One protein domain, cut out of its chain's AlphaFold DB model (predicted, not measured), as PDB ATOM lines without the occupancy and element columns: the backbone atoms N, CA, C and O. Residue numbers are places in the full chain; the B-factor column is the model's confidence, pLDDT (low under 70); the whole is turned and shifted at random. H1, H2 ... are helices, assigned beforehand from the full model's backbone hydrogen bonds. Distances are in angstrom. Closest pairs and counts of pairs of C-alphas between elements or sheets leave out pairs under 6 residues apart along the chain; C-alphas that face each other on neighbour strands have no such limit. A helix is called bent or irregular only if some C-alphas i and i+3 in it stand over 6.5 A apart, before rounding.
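This is residues 29 to 107 of the 269 residues of an uncharacterized protein of Ananas comosus var. bracteatus (UniProt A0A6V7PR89). What shape do these coordinates make? Three long helices are joined end to end in a long, narrow, open frame: H1 runs out, H2 folds back from its end as the other side of a narrow V, and H3 returns past the beginning of H1, where residues 101 to 107 stick out. The space between H1 and H2 is empty but for their shared corner. What is it made of? The printed part has 79 residues with three named helices, H1, H2 and H3 in that order, and no named strand; the class is all helix. The whole is extended, with a radius of gyration of the C-alphas of 19.4 A and spans of 65 by 25 by 11 A.

Where does the first helix run? H1 holds residues 32 to 54, from C-alpha 32 at (152.999, 167.341, 115.963), and is 33.0 A long. What follows? H2 holds residues 57 to 81, 34.0 A long, and H3 holds residues 84 to 106, 33.2 A long, to C-alpha 106 at (138.082, 166.295, 136.472). Is H2 even? It is irregular, with C-alphas 58 and 61 7.3 A apart, and has a kink of 46 degrees near residue 74.

How do H1 and H2 stand? They only just touch, and only at the corner by their link, with 3 pairs of C-alphas within 8 A; the closest are those of Lys 53 and Lys 60, 6.4 A apart. They run opposite ways at a shallow tilt of 30 degrees. Where is H3? H2 and H3 meet only through their link, while H1 and H3 are near each other, with 6 pairs of C-alphas within 10 A. What do the backbones show? Each O i to N i+4 pair is within hydrogen-bond range in H1 and H3, and 16 of 21 are in H2.

How large is it? The two C-alphas farthest apart, those of Pro 58 and His 106, are 64.9 A apart. Are there cuts or long links? The printed part has no cut, and both links, H1 to H2 and H2 to H3, are tight. Where is confidence low? The mean pLDDT of the printed part is 86.6, and residues 106 to 107 are under 70.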
ATOM      1  N   LYS A  29     153.273 165.598 121.514       84.25
ATOM      2  CA  LYS A  29     152.094 164.730 121.675       84.25
ATOM      3  C   LYS A  29     150.844 165.293 121.004       84.25
ATOM      4  O   LYS A  29     150.054 164.537 120.446       84.25
ATOM      5  N   TYR A  30     150.644 166.604 121.091       83.62
ATOM      6  CA  TYR A  30     149.447 167.306 120.626       83.62
ATOM      7  C   TYR A  30     149.743 168.207 119.428       83.62
ATOM      8  O   TYR A  30     148.901 168.353 118.545       83.62
ATOM      9  N   LEU A  31     150.932 168.808 119.381       88.31
ATOM     10  CA  LEU A  31     151.317 169.822 118.398       88.31
ATOM     11  C   LEU A  31     152.161 169.269 117.240       88.31
ATOM     12  O   LEU A  31     152.730 170.044 116.473       88.31
ATOM     13  N   ASP A  32     152.226 167.949 117.059       86.81
ATOM     14  CA  ASP A  32     152.999 167.341 115.963       86.81
ATOM     15  C   ASP A  32     152.474 167.754 114.577       86.81
ATOM     16  O   ASP A  32     153.247 168.018 113.657       86.81
ATOM     17  N   PHE A  33     151.158 167.961 114.440       87.56
ATOM     18  CA  PHE A  33     150.567 168.483 113.203       87.56
ATOM     19  C   PHE A  33     151.117 169.867 112.822       87.56
ATOM     20  O   PHE A  33     151.231 170.169 111.635       87.56
ATOM     21  N   VAL A  34     151.480 170.704 113.803       88.69
ATOM     22  CA  VAL A  34     152.074 172.030 113.565       88.69
ATOM     23  C   VAL A  34     153.456 171.868 112.950       88.69
ATOM     24  O   VAL A  34     153.789 172.560 111.991       88.69
ATOM     25  N   ARG A  35     154.243 170.913 113.458       85.06
ATOM     26  CA  ARG A  35     155.560 170.575 112.913       85.06
ATOM     27  C   ARG A  35     155.444 170.066 111.477       85.06
ATOM     28  O   ARG A  35     156.150 170.564 110.602       85.06
ATOM     29  N   VAL A  36     154.533 169.128 111.220       86.38
ATOM     30  CA  VAL A  36     154.287 168.596 109.868       86.38
ATOM     31  C   VAL A  36     153.838 169.706 108.914       86.38
ATOM     32  O   VAL A  36     154.373 169.823 107.812       86.38
ATOM     33  N   ALA A  37     152.909 170.567 109.338       86.38
ATOM     34  CA  ALA A  37     152.443 171.696 108.537       86.38
ATOM     35  C   ALA A  37     153.562 172.707 108.243       86.38
ATOM     36  O   ALA A  37     153.658 173.193 107.117       86.38
ATOM     37  N   ALA A  38     154.429 172.996 109.218       88.56
ATOM     38  CA  ALA A  38     155.577 173.878 109.030       88.56
ATOM     39  C   ALA A  38     156.570 173.308 108.007       88.56
ATOM     40  O   ALA A  38     156.972 174.022 107.091       88.56
ATOM     41  N   ILE A  39     156.905 172.015 108.102       88.12
ATOM     42  CA  ILE A  39     157.765 171.333 107.119       88.12
ATOM     43  C   ILE A  39     157.128 171.395 105.726       88.12
ATOM     44  O   ILE A  39     157.789 171.769 104.758       88.12
ATOM     45  N   GLN A  40     155.832 171.094 105.623       87.25
ATOM     46  CA  GLN A  40     155.108 171.137 104.355       87.25
ATOM     47  C   GLN A  40     155.084 172.547 103.753       87.25
ATOM     48  O   GLN A  40     155.270 172.706 102.547       87.25
ATOM     49  N   ALA A  41     154.891 173.575 104.580       89.44
ATOM     50  CA  ALA A  41     154.951 174.964 104.148       89.44
ATOM     51  C   ALA A  41     156.350 175.315 103.627       89.44
ATOM     52  O   ALA A  41     156.459 175.852 102.528       89.44
ATOM     53  N   VAL A  42     157.413 174.955 104.357       90.81
ATOM     54  CA  VAL A  42     158.802 175.186 103.927       90.81
ATOM     55  C   VAL A  42     159.084 174.505 102.589       90.81
ATOM     56  O   VAL A  42     159.590 175.159 101.682       90.81
ATOM     57  N   MET A  43     158.699 173.238 102.417       89.00
ATOM     58  CA  MET A  43     158.865 172.528 101.140       89.00
ATOM     59  C   MET A  43     158.062 173.174 100.001       89.00
ATOM     60  O   MET A  43     158.555 173.303  98.878       89.00
ATOM     61  N   CYS A  44     156.836 173.624 100.277       89.25
ATOM     62  CA  CYS A  44     156.000 174.316  99.299       89.25
ATOM     63  C   CYS A  44     156.642 175.642  98.862       89.25
ATOM     64  O   CYS A  44     156.844 175.873  97.673       89.25
ATOM     65  N   PHE A  45     157.052 176.481  99.815       90.06
ATOM     66  CA  PHE A  45     157.708 177.749  99.509       90.06
ATOM     67  C   PHE A  45     159.056 177.555  98.818       90.06
ATOM     68  O   PHE A  45     159.344 178.284  97.874       90.06
ATOM     69  N   ALA A  46     159.848 176.561  99.226       92.06
ATOM     70  CA  ALA A  46     161.114 176.238  98.578       92.06
ATOM     71  C   ALA A  46     160.911 175.827  97.115       92.06
ATOM     72  O   ALA A  46     161.617 176.325  96.243       92.06
ATOM     73  N   SER A  47     159.914 174.985  96.823       89.75
ATOM     74  CA  SER A  47     159.641 174.562  95.442       89.75
ATOM     75  C   SER A  47     159.152 175.716  94.561       89.75
ATOM     76  O   SER A  47     159.643 175.878  93.445       89.75
ATOM     77  N   VAL A  48     158.255 176.571  95.067       92.81
ATOM     78  CA  VAL A  48     157.797 177.774  94.348       92.81
ATOM     79  C   VAL A  48     158.942 178.769  94.145       92.81
ATOM     80  O   VAL A  48     159.061 179.351  93.068       92.81
ATOM     81  N   TYR A  49     159.790 178.959  95.157       90.88
ATOM     82  CA  TYR A  49     160.942 179.852  95.082       90.88
ATOM     83  C   TYR A  49     161.976 179.367  94.067       90.88
ATOM     84  O   TYR A  49     162.366 180.144  93.199       90.88
ATOM     85  N   GLU A  50     162.384 178.096  94.128       91.44
ATOM     86  CA  GLU A  50     163.340 177.529  93.170       91.44
ATOM     87  C   GLU A  50     162.776 177.563  91.748       91.44
ATOM     88  O   GLU A  50     163.453 178.035  90.835       91.44
ATOM     89  N   PHE A  51     161.496 177.226  91.561       89.81
ATOM     90  CA  PHE A  51     160.839 177.375  90.264       89.81
ATOM     91  C   PHE A  51     160.876 178.827  89.759       89.81
ATOM     92  O   PHE A  51     161.246 179.081  88.613       89.81
ATOM     93  N   ALA A  52     160.535 179.812  90.594       90.44
ATOM     94  CA  ALA A  52     160.579 181.222  90.202       90.44
ATOM     95  C   ALA A  52     162.010 181.704  89.899       90.44
ATOM     96  O   ALA A  52     162.226 182.457  88.947       90.44
ATOM     97  N   LYS A  53     162.992 181.247  90.677       88.75
ATOM     98  CA  LYS A  53     164.416 181.573  90.534       88.75
ATOM     99  C   LYS A  53     165.014 180.996  89.253       88.75
ATOM    100  O   LYS A  53     165.759 181.695  88.561       88.75
ATOM    101  N   GLU A  54     164.680 179.757  88.903       90.56
ATOM    102  CA  GLU A  54     165.101 179.134  87.644       90.56
ATOM    103  C   GLU A  54     164.503 179.848  86.427       90.56
ATOM    104  O   GLU A  54     165.203 180.050  85.433       90.56
ATOM    105  N   ASN A  55     163.258 180.322  86.548       89.31
ATOM    106  CA  ASN A  55     162.521 181.015  85.488       89.31
ATOM    107  C   ASN A  55     162.704 182.550  85.475       89.31
ATOM    108  O   ASN A  55     162.088 183.235  84.660       89.31
ATOM    109  N   ALA A  56     163.570 183.116  86.322       86.12
ATOM    110  CA  ALA A  56     163.726 184.569  86.473       86.12
ATOM    111  C   ALA A  56     164.397 185.283  85.275       86.12
ATOM    112  O   ALA A  56     164.446 186.517  85.236       86.12
ATOM    113  N   GLY A  57     164.941 184.538  84.306       90.44
ATOM    114  CA  GLY A  57     165.546 185.096  83.093       90.44
ATOM    115  C   GLY A  57     166.611 186.171  83.398       90.44
ATOM    116  O   GLY A  57     167.511 185.913  84.202       90.44
ATOM    117  N   PRO A  58     166.522 187.386  82.816       90.69
ATOM    118  CA  PRO A  58     167.479 188.475  83.055       90.69
ATOM    119  C   PRO A  58     167.617 188.926  84.520       90.69
ATOM    120  O   PRO A  58     168.617 189.549  84.867       90.69
ATOM    121  N   LEU A  59     166.640 188.626  85.386       89.62
ATOM    122  CA  LEU A  59     166.642 189.037  86.798       89.62
ATOM    123  C   LEU A  59     167.380 188.053  87.718       89.62
ATOM    124  O   LEU A  59     167.649 188.379  88.877       89.62
ATOM    125  N   LYS A  60     167.756 186.871  87.214       90.25
ATOM    126  CA  LYS A  60     168.446 185.816  87.974       90.25
ATOM    127  C   LYS A  60     169.707 186.296  88.725       90.25
ATOM    128  O   LYS A  60     169.837 185.944  89.899       90.25
ATOM    129  N   PRO A  61     170.595 187.137  88.148       90.38
ATOM    130  CA  PRO A  61     171.771 187.648  88.866       90.38
ATOM    131  C   PRO A  61     171.402 188.549  90.054       90.38
ATOM    132  O   PRO A  61     172.053 188.515  91.099       90.38
ATOM    133  N   GLY A  62     170.327 189.335  89.919       89.62
ATOM    134  CA  GLY A  62     169.822 190.197  90.990       89.62
ATOM    135  C   GLY A  62     169.254 189.384  92.153       89.62
ATOM    136  O   GLY A  62     169.603 189.641  93.304       89.62
ATOM    137  N   VAL A  63     168.460 188.348  91.851       91.50
ATOM    138  CA  VAL A  63     167.915 187.422  92.861       91.50
ATOM    139  C   VAL A  63     169.040 186.730  93.634       91.50
ATOM    140  O   VAL A  63     169.013 186.724  94.860       91.50
ATOM    141  N   GLN A  64     170.079 186.237  92.952       91.31
ATOM    142  CA  GLN A  64     171.231 185.597  93.605       91.31
ATOM    143  C   GLN A  64     172.029 186.556  94.501       91.31
ATOM    144  O   GLN A  64     172.509 186.157  95.564       91.31
ATOM    145  N   THR A  65     172.156 187.821  94.092       94.31
ATOM    146  CA  THR A  65     172.843 188.856  94.881       94.31
ATOM    147  C   THR A  65     172.080 189.140  96.174       94.31
ATOM    148  O   THR A  65     172.672 189.155  97.253       94.31
ATOM    149  N   VAL A  66     170.757 189.312  96.080       94.06
ATOM    150  CA  VAL A  66     169.898 189.536  97.251       94.06
ATOM    151  C   VAL A  66     169.862 188.301  98.148       94.06
ATOM    152  O   VAL A  66     170.002 188.443  99.357       94.06
ATOM    153  N   GLU A  67     169.744 187.097  97.585       92.00
ATOM    154  CA  GLU A  67     169.793 185.838  98.339       92.00
ATOM    155  C   GLU A  67     171.099 185.723  99.132       92.00
ATOM    156  O   GLU A  67     171.078 185.409 100.321       92.00
ATOM    157  N   SER A  68     172.228 186.051  98.501       91.12
ATOM    158  CA  SER A  68     173.543 186.025  99.147       91.12
ATOM    159  C   SER A  68     173.649 187.064 100.266       91.12
ATOM    160  O   SER A  68     174.152 186.749 101.342       91.12
ATOM    161  N   ALA A  69     173.133 188.279 100.054       94.25
ATOM    162  CA  ALA A  69     173.114 189.327 101.075       94.25
ATOM    163  C   ALA A  69     172.212 188.955 102.263       94.25
ATOM    164  O   ALA A  69     172.615 189.088 103.419       94.25
ATOM    165  N   VAL A  70     171.015 188.431 101.992       93.00
ATOM    166  CA  VAL A  70     170.090 187.958 103.028       93.00
ATOM    167  C   VAL A  70     170.708 186.792 103.791       93.00
ATOM    168  O   VAL A  70     170.694 186.812 105.017       93.00
ATOM    169  N   ARG A  71     171.321 185.818 103.108       91.94
ATOM    170  CA  ARG A  71     172.033 184.711 103.762       91.94
ATOM    171  C   ARG A  71     173.186 185.211 104.635       91.94
ATOM    172  O   ARG A  71     173.349 184.702 105.734       91.94
ATOM    173  N   ALA A  72     173.946 186.215 104.201       94.06
ATOM    174  CA  ALA A  72     175.044 186.772 104.992       94.06
ATOM    175  C   ALA A  72     174.564 187.492 106.268       94.06
ATOM    176  O   ALA A  72     175.213 187.402 107.306       94.06
ATOM    177  N   VAL A  73     173.427 188.192 106.200       93.56
ATOM    178  CA  VAL A  73     172.883 188.955 107.338       93.56
ATOM    179  C   VAL A  73     172.061 188.072 108.277       93.56
ATOM    180  O   VAL A  73     172.178 188.175 109.495       93.56
ATOM    181  N   VAL A  74     171.214 187.209 107.715       88.12
ATOM    182  CA  VAL A  74     170.232 186.410 108.460       88.12
ATOM    183  C   VAL A  74     170.775 185.031 108.825       88.12
ATOM    184  O   VAL A  74     170.370 184.495 109.849       88.12
ATOM    185  N   GLY A  75     171.716 184.473 108.057       89.50
ATOM    186  CA  GLY A  75     172.332 183.166 108.332       89.50
ATOM    187  C   GLY A  75     172.847 183.034 109.770       89.50
ATOM    188  O   GLY A  75     172.359 182.166 110.488       89.50
ATOM    189  N   PRO A  76     173.684 183.968 110.268       91.00
ATOM    190  CA  PRO A  76     174.177 183.920 111.647       91.00
ATOM    191  C   PRO A  76     173.079 184.025 112.715       91.00
ATOM    192  O   PRO A  76     173.264 183.581 113.848       91.00
ATOM    193  N   VAL A  77     171.947 184.652 112.385       89.94
ATOM    194  CA  VAL A  77     170.791 184.775 113.284       89.94
ATOM    195  C   VAL A  77     169.992 183.474 113.292       89.94
ATOM    196  O   VAL A  77     169.586 183.018 114.358       89.94
ATOM    197  N   TYR A  78     169.805 182.859 112.124       85.00
ATOM    198  CA  TYR A  78     169.150 181.563 111.984       85.00
ATOM    199  C   TYR A  78     169.935 180.470 112.714       85.00
ATOM    200  O   TYR A  78     169.362 179.773 113.544       85.00
ATOM    201  N   ASP A  79     171.253 180.402 112.529       88.12
ATOM    202  CA  ASP A  79     172.107 179.408 113.194       88.12
ATOM    203  C   ASP A  79     172.020 179.498 114.724       88.12
ATOM    204  O   ASP A  79     172.117 178.492 115.416       88.12
ATOM    205  N   ARG A  80     171.754 180.688 115.275       84.94
ATOM    206  CA  ARG A  80     171.580 180.880 116.723       84.94
ATOM    207  C   ARG A  80     170.163 180.632 117.230       84.94
ATOM    208  O   ARG A  80     169.992 180.428 118.428       84.94
ATOM    209  N   LEU A  81     169.153 180.743 116.371       82.19
ATOM    210  CA  LEU A  81     167.748 180.763 116.788       82.19
ATOM    211  C   LEU A  81     166.915 179.611 116.230       82.19
ATOM    212  O   LEU A  81     165.781 179.468 116.667       82.19
ATOM    213  N   HIS A  82     167.418 178.805 115.297       82.06
ATOM    214  CA  HIS A  82     166.627 177.779 114.610       82.06
ATOM    215  C   HIS A  82     166.038 176.714 115.551       82.06
ATOM    216  O   HIS A  82     164.930 176.239 115.299       82.06
ATOM    217  N   ASP A  83     166.701 176.424 116.672       81.06
ATOM    218  CA  ASP A  83     166.208 175.469 117.672       81.06
ATOM    219  C   ASP A  83     165.157 176.060 118.624       81.06
ATOM    220  O   ASP A  83     164.281 175.351 119.128       81.06
ATOM    221  N   VAL A  84     165.191 177.379 118.851       84.50
ATOM    222  CA  VAL A  84     164.331 178.063 119.835       84.50
ATOM    223  C   VAL A  84     162.831 177.876 119.544       84.50
ATOM    224  O   VAL A  84     162.090 177.557 120.478       84.50
ATOM    225  N   PRO A  85     162.332 178.022 118.297       82.12
ATOM    226  CA  PRO A  85     160.932 177.762 117.969       82.12
ATOM    227  C   PRO A  85     160.492 176.333 118.283       82.12
ATOM    228  O   PRO A  85     159.362 176.127 118.723       82.12
ATOM    229  N   PHE A  86     161.370 175.351 118.068       83.69
ATOM    230  CA  PHE A  86     161.046 173.951 118.318       83.69
ATOM    231  C   PHE A  86     161.005 173.645 119.820       83.69
ATOM    232  O   PHE A  86     160.068 172.993 120.282       83.69
ATOM    233  N   GLU A  87     161.941 174.185 120.600       83.88
ATOM    234  CA  GLU A  87     161.920 174.073 122.064       83.88
ATOM    235  C   GLU A  87     160.713 174.781 122.691       83.88
ATOM    236  O   GLU A  87     160.054 174.242 123.586       83.88
ATOM    237  N   LEU A  88     160.339 175.953 122.170       84.31
ATOM    238  CA  LEU A  88     159.114 176.628 122.591       84.31
ATOM    239  C   LEU A  88     157.875 175.782 122.268       84.31
ATOM    240  O   LEU A  88     156.970 175.673 123.097       84.31
ATOM    241  N   LEU A  89     157.843 175.147 121.094       82.81
ATOM    242  CA  LEU A  89     156.745 174.267 120.700       82.81
ATOM    243  C   LEU A  89     156.634 173.055 121.635       82.81
ATOM    244  O   LEU A  89     155.526 172.732 122.062       82.81
ATOM    245  N   LYS A  90     157.760 172.446 122.037       86.00
ATOM    246  CA  LYS A  90     157.786 171.380 123.058       86.00
ATOM    247  C   LYS A  90     157.269 171.861 124.409       86.00
ATOM    248  O   LYS A  90     156.514 171.147 125.070       86.00
ATOM    249  N   PHE A  91     157.653 173.065 124.830       83.94
ATOM    250  CA  PHE A  91     157.174 173.633 126.087       83.94
ATOM    251  C   PHE A  91     155.651 173.806 126.082       83.94
ATOM    252  O   PHE A  91     154.983 173.403 127.038       83.94
ATOM    253  N   VAL A  92     155.093 174.364 125.003       85.56
ATOM    254  CA  VAL A  92     153.639 174.525 124.866       85.56
ATOM    255  C   VAL A  92     152.951 173.163 124.808       85.56
ATOM    256  O   VAL A  92     151.969 172.963 125.515       85.56
ATOM    257  N   ASP A  93     153.482 172.212 124.041       85.00
ATOM    258  CA  ASP A  93     152.939 170.853 123.933       85.00
ATOM    259  C   ASP A  93     152.852 170.151 125.295       85.00
ATOM    260  O   ASP A  93     151.816 169.590 125.653       85.00
ATOM    261  N   ARG A  94     153.895 170.286 126.121       89.06
ATOM    262  CA  ARG A  94     153.902 169.760 127.488       89.06
ATOM    263  C   ARG A  94     152.895 170.461 128.395       89.06
ATOM    264  O   ARG A  94     152.253 169.810 129.211       89.06
ATOM    265  N   LYS A  95     152.717 171.775 128.248       83.38
ATOM    266  CA  LYS A  95     151.675 172.501 128.989       83.38
ATOM    267  C   LYS A  95     150.272 172.069 128.581       83.38
ATOM    268  O   LYS A  95     149.397 171.995 129.440       83.38
ATOM    269  N   VAL A  96     150.061 171.764 127.304       84.00
ATOM    270  CA  VAL A  96     148.797 171.195 126.827       84.00
ATOM    271  C   VAL A  96     148.581 169.798 127.416       84.00
ATOM    272  O   VAL A  96     147.474 169.528 127.868       84.00
ATOM    273  N   ASP A  97     149.617 168.957 127.501       84.62
ATOM    274  CA  ASP A  97     149.562 167.639 128.162       84.62
ATOM    275  C   ASP A  97     149.186 167.753 129.650       84.62
ATOM    276  O   ASP A  97     148.279 167.054 130.100       84.62
ATOM    277  N   ASP A  98     149.804 168.680 130.393       82.31
ATOM    278  CA  ASP A  98     149.485 168.932 131.809       82.31
ATOM    279  C   ASP A  98     148.002 169.327 131.984       82.31
ATOM    280  O   ASP A  98     147.292 168.784 132.836       82.31
ATOM    281  N   VAL A  99     147.507 170.253 131.152       80.25
ATOM    282  CA  VAL A  99     146.105 170.706 131.190       80.25
ATOM    283  C   VAL A  99     145.150 169.596 130.758       80.25
ATOM    284  O   VAL A  99     144.085 169.442 131.356       80.25
ATOM    285  N   ALA A 100     145.511 168.817 129.740       79.31
ATOM    286  CA  ALA A 100     144.702 167.709 129.252       79.31
ATOM    287  C   ALA A 100     144.566 166.612 130.313       79.31
ATOM    288  O   ALA A 100     143.461 166.122 130.516       79.31
ATOM    289  N   GLN A 101     145.643 166.270 131.027       80.50
ATOM    290  CA  GLN A 101     145.606 165.294 132.120       80.50
ATOM    291  C   GLN A 101     144.784 165.790 133.313       80.50
ATOM    292  O   GLN A 101     143.994 165.031 133.879       80.50
ATOM    293  N   GLU A 102     144.914 167.068 133.670       78.44
ATOM    294  CA  GLU A 102     144.115 167.654 134.745       78.44
ATOM    295  C   GLU A 102     142.628 167.687 134.368       78.44
ATOM    296  O   GLU A 102     141.766 167.338 135.175       78.44
ATOM    297  N   LEU A 103     142.311 168.019 133.117       75.06
ATOM    298  CA  LEU A 103     140.949 167.960 132.600       75.06
ATOM    299  C   LEU A 103     140.422 166.517 132.561       75.06
ATOM    300  O   LEU A 103     139.283 166.271 132.955       75.06
ATOM    301  N   ASP A 104     141.249 165.552 132.154       73.56
ATOM    302  CA  ASP A 104     140.896 164.130 132.091       73.56
ATOM    303  C   ASP A 104     140.484 163.572 133.460       73.56
ATOM    304  O   ASP A 104     139.540 162.782 133.559       73.56
ATOM    305  N   ARG A 105     141.158 164.050 134.511       78.38
ATOM    306  CA  ARG A 105     140.892 163.709 135.910       78.38
ATOM    307  C   ARG A 105     139.610 164.349 136.459       78.38
ATOM    308  O   ARG A 105     139.006 163.786 137.371       78.38
ATOM    309  N   HIS A 106     139.191 165.498 135.927       69.50
ATOM    310  CA  HIS A 106     138.082 166.295 136.472       69.50
ATOM    311  C   HIS A 106     136.793 166.261 135.639       69.50
ATOM    312  O   HIS A 106     135.754 166.725 136.113       69.50
ATOM    313  N   VAL A 107     136.816 165.714 134.422       59.06
ATOM    314  CA  VAL A 107     135.633 165.666 133.553       59.06
ATOM    315  C   VAL A 107     134.922 164.304 133.645       59.06
ATOM    316  O   VAL A 107     135.551 163.267 133.428       59.06
TER     317      VAL A 107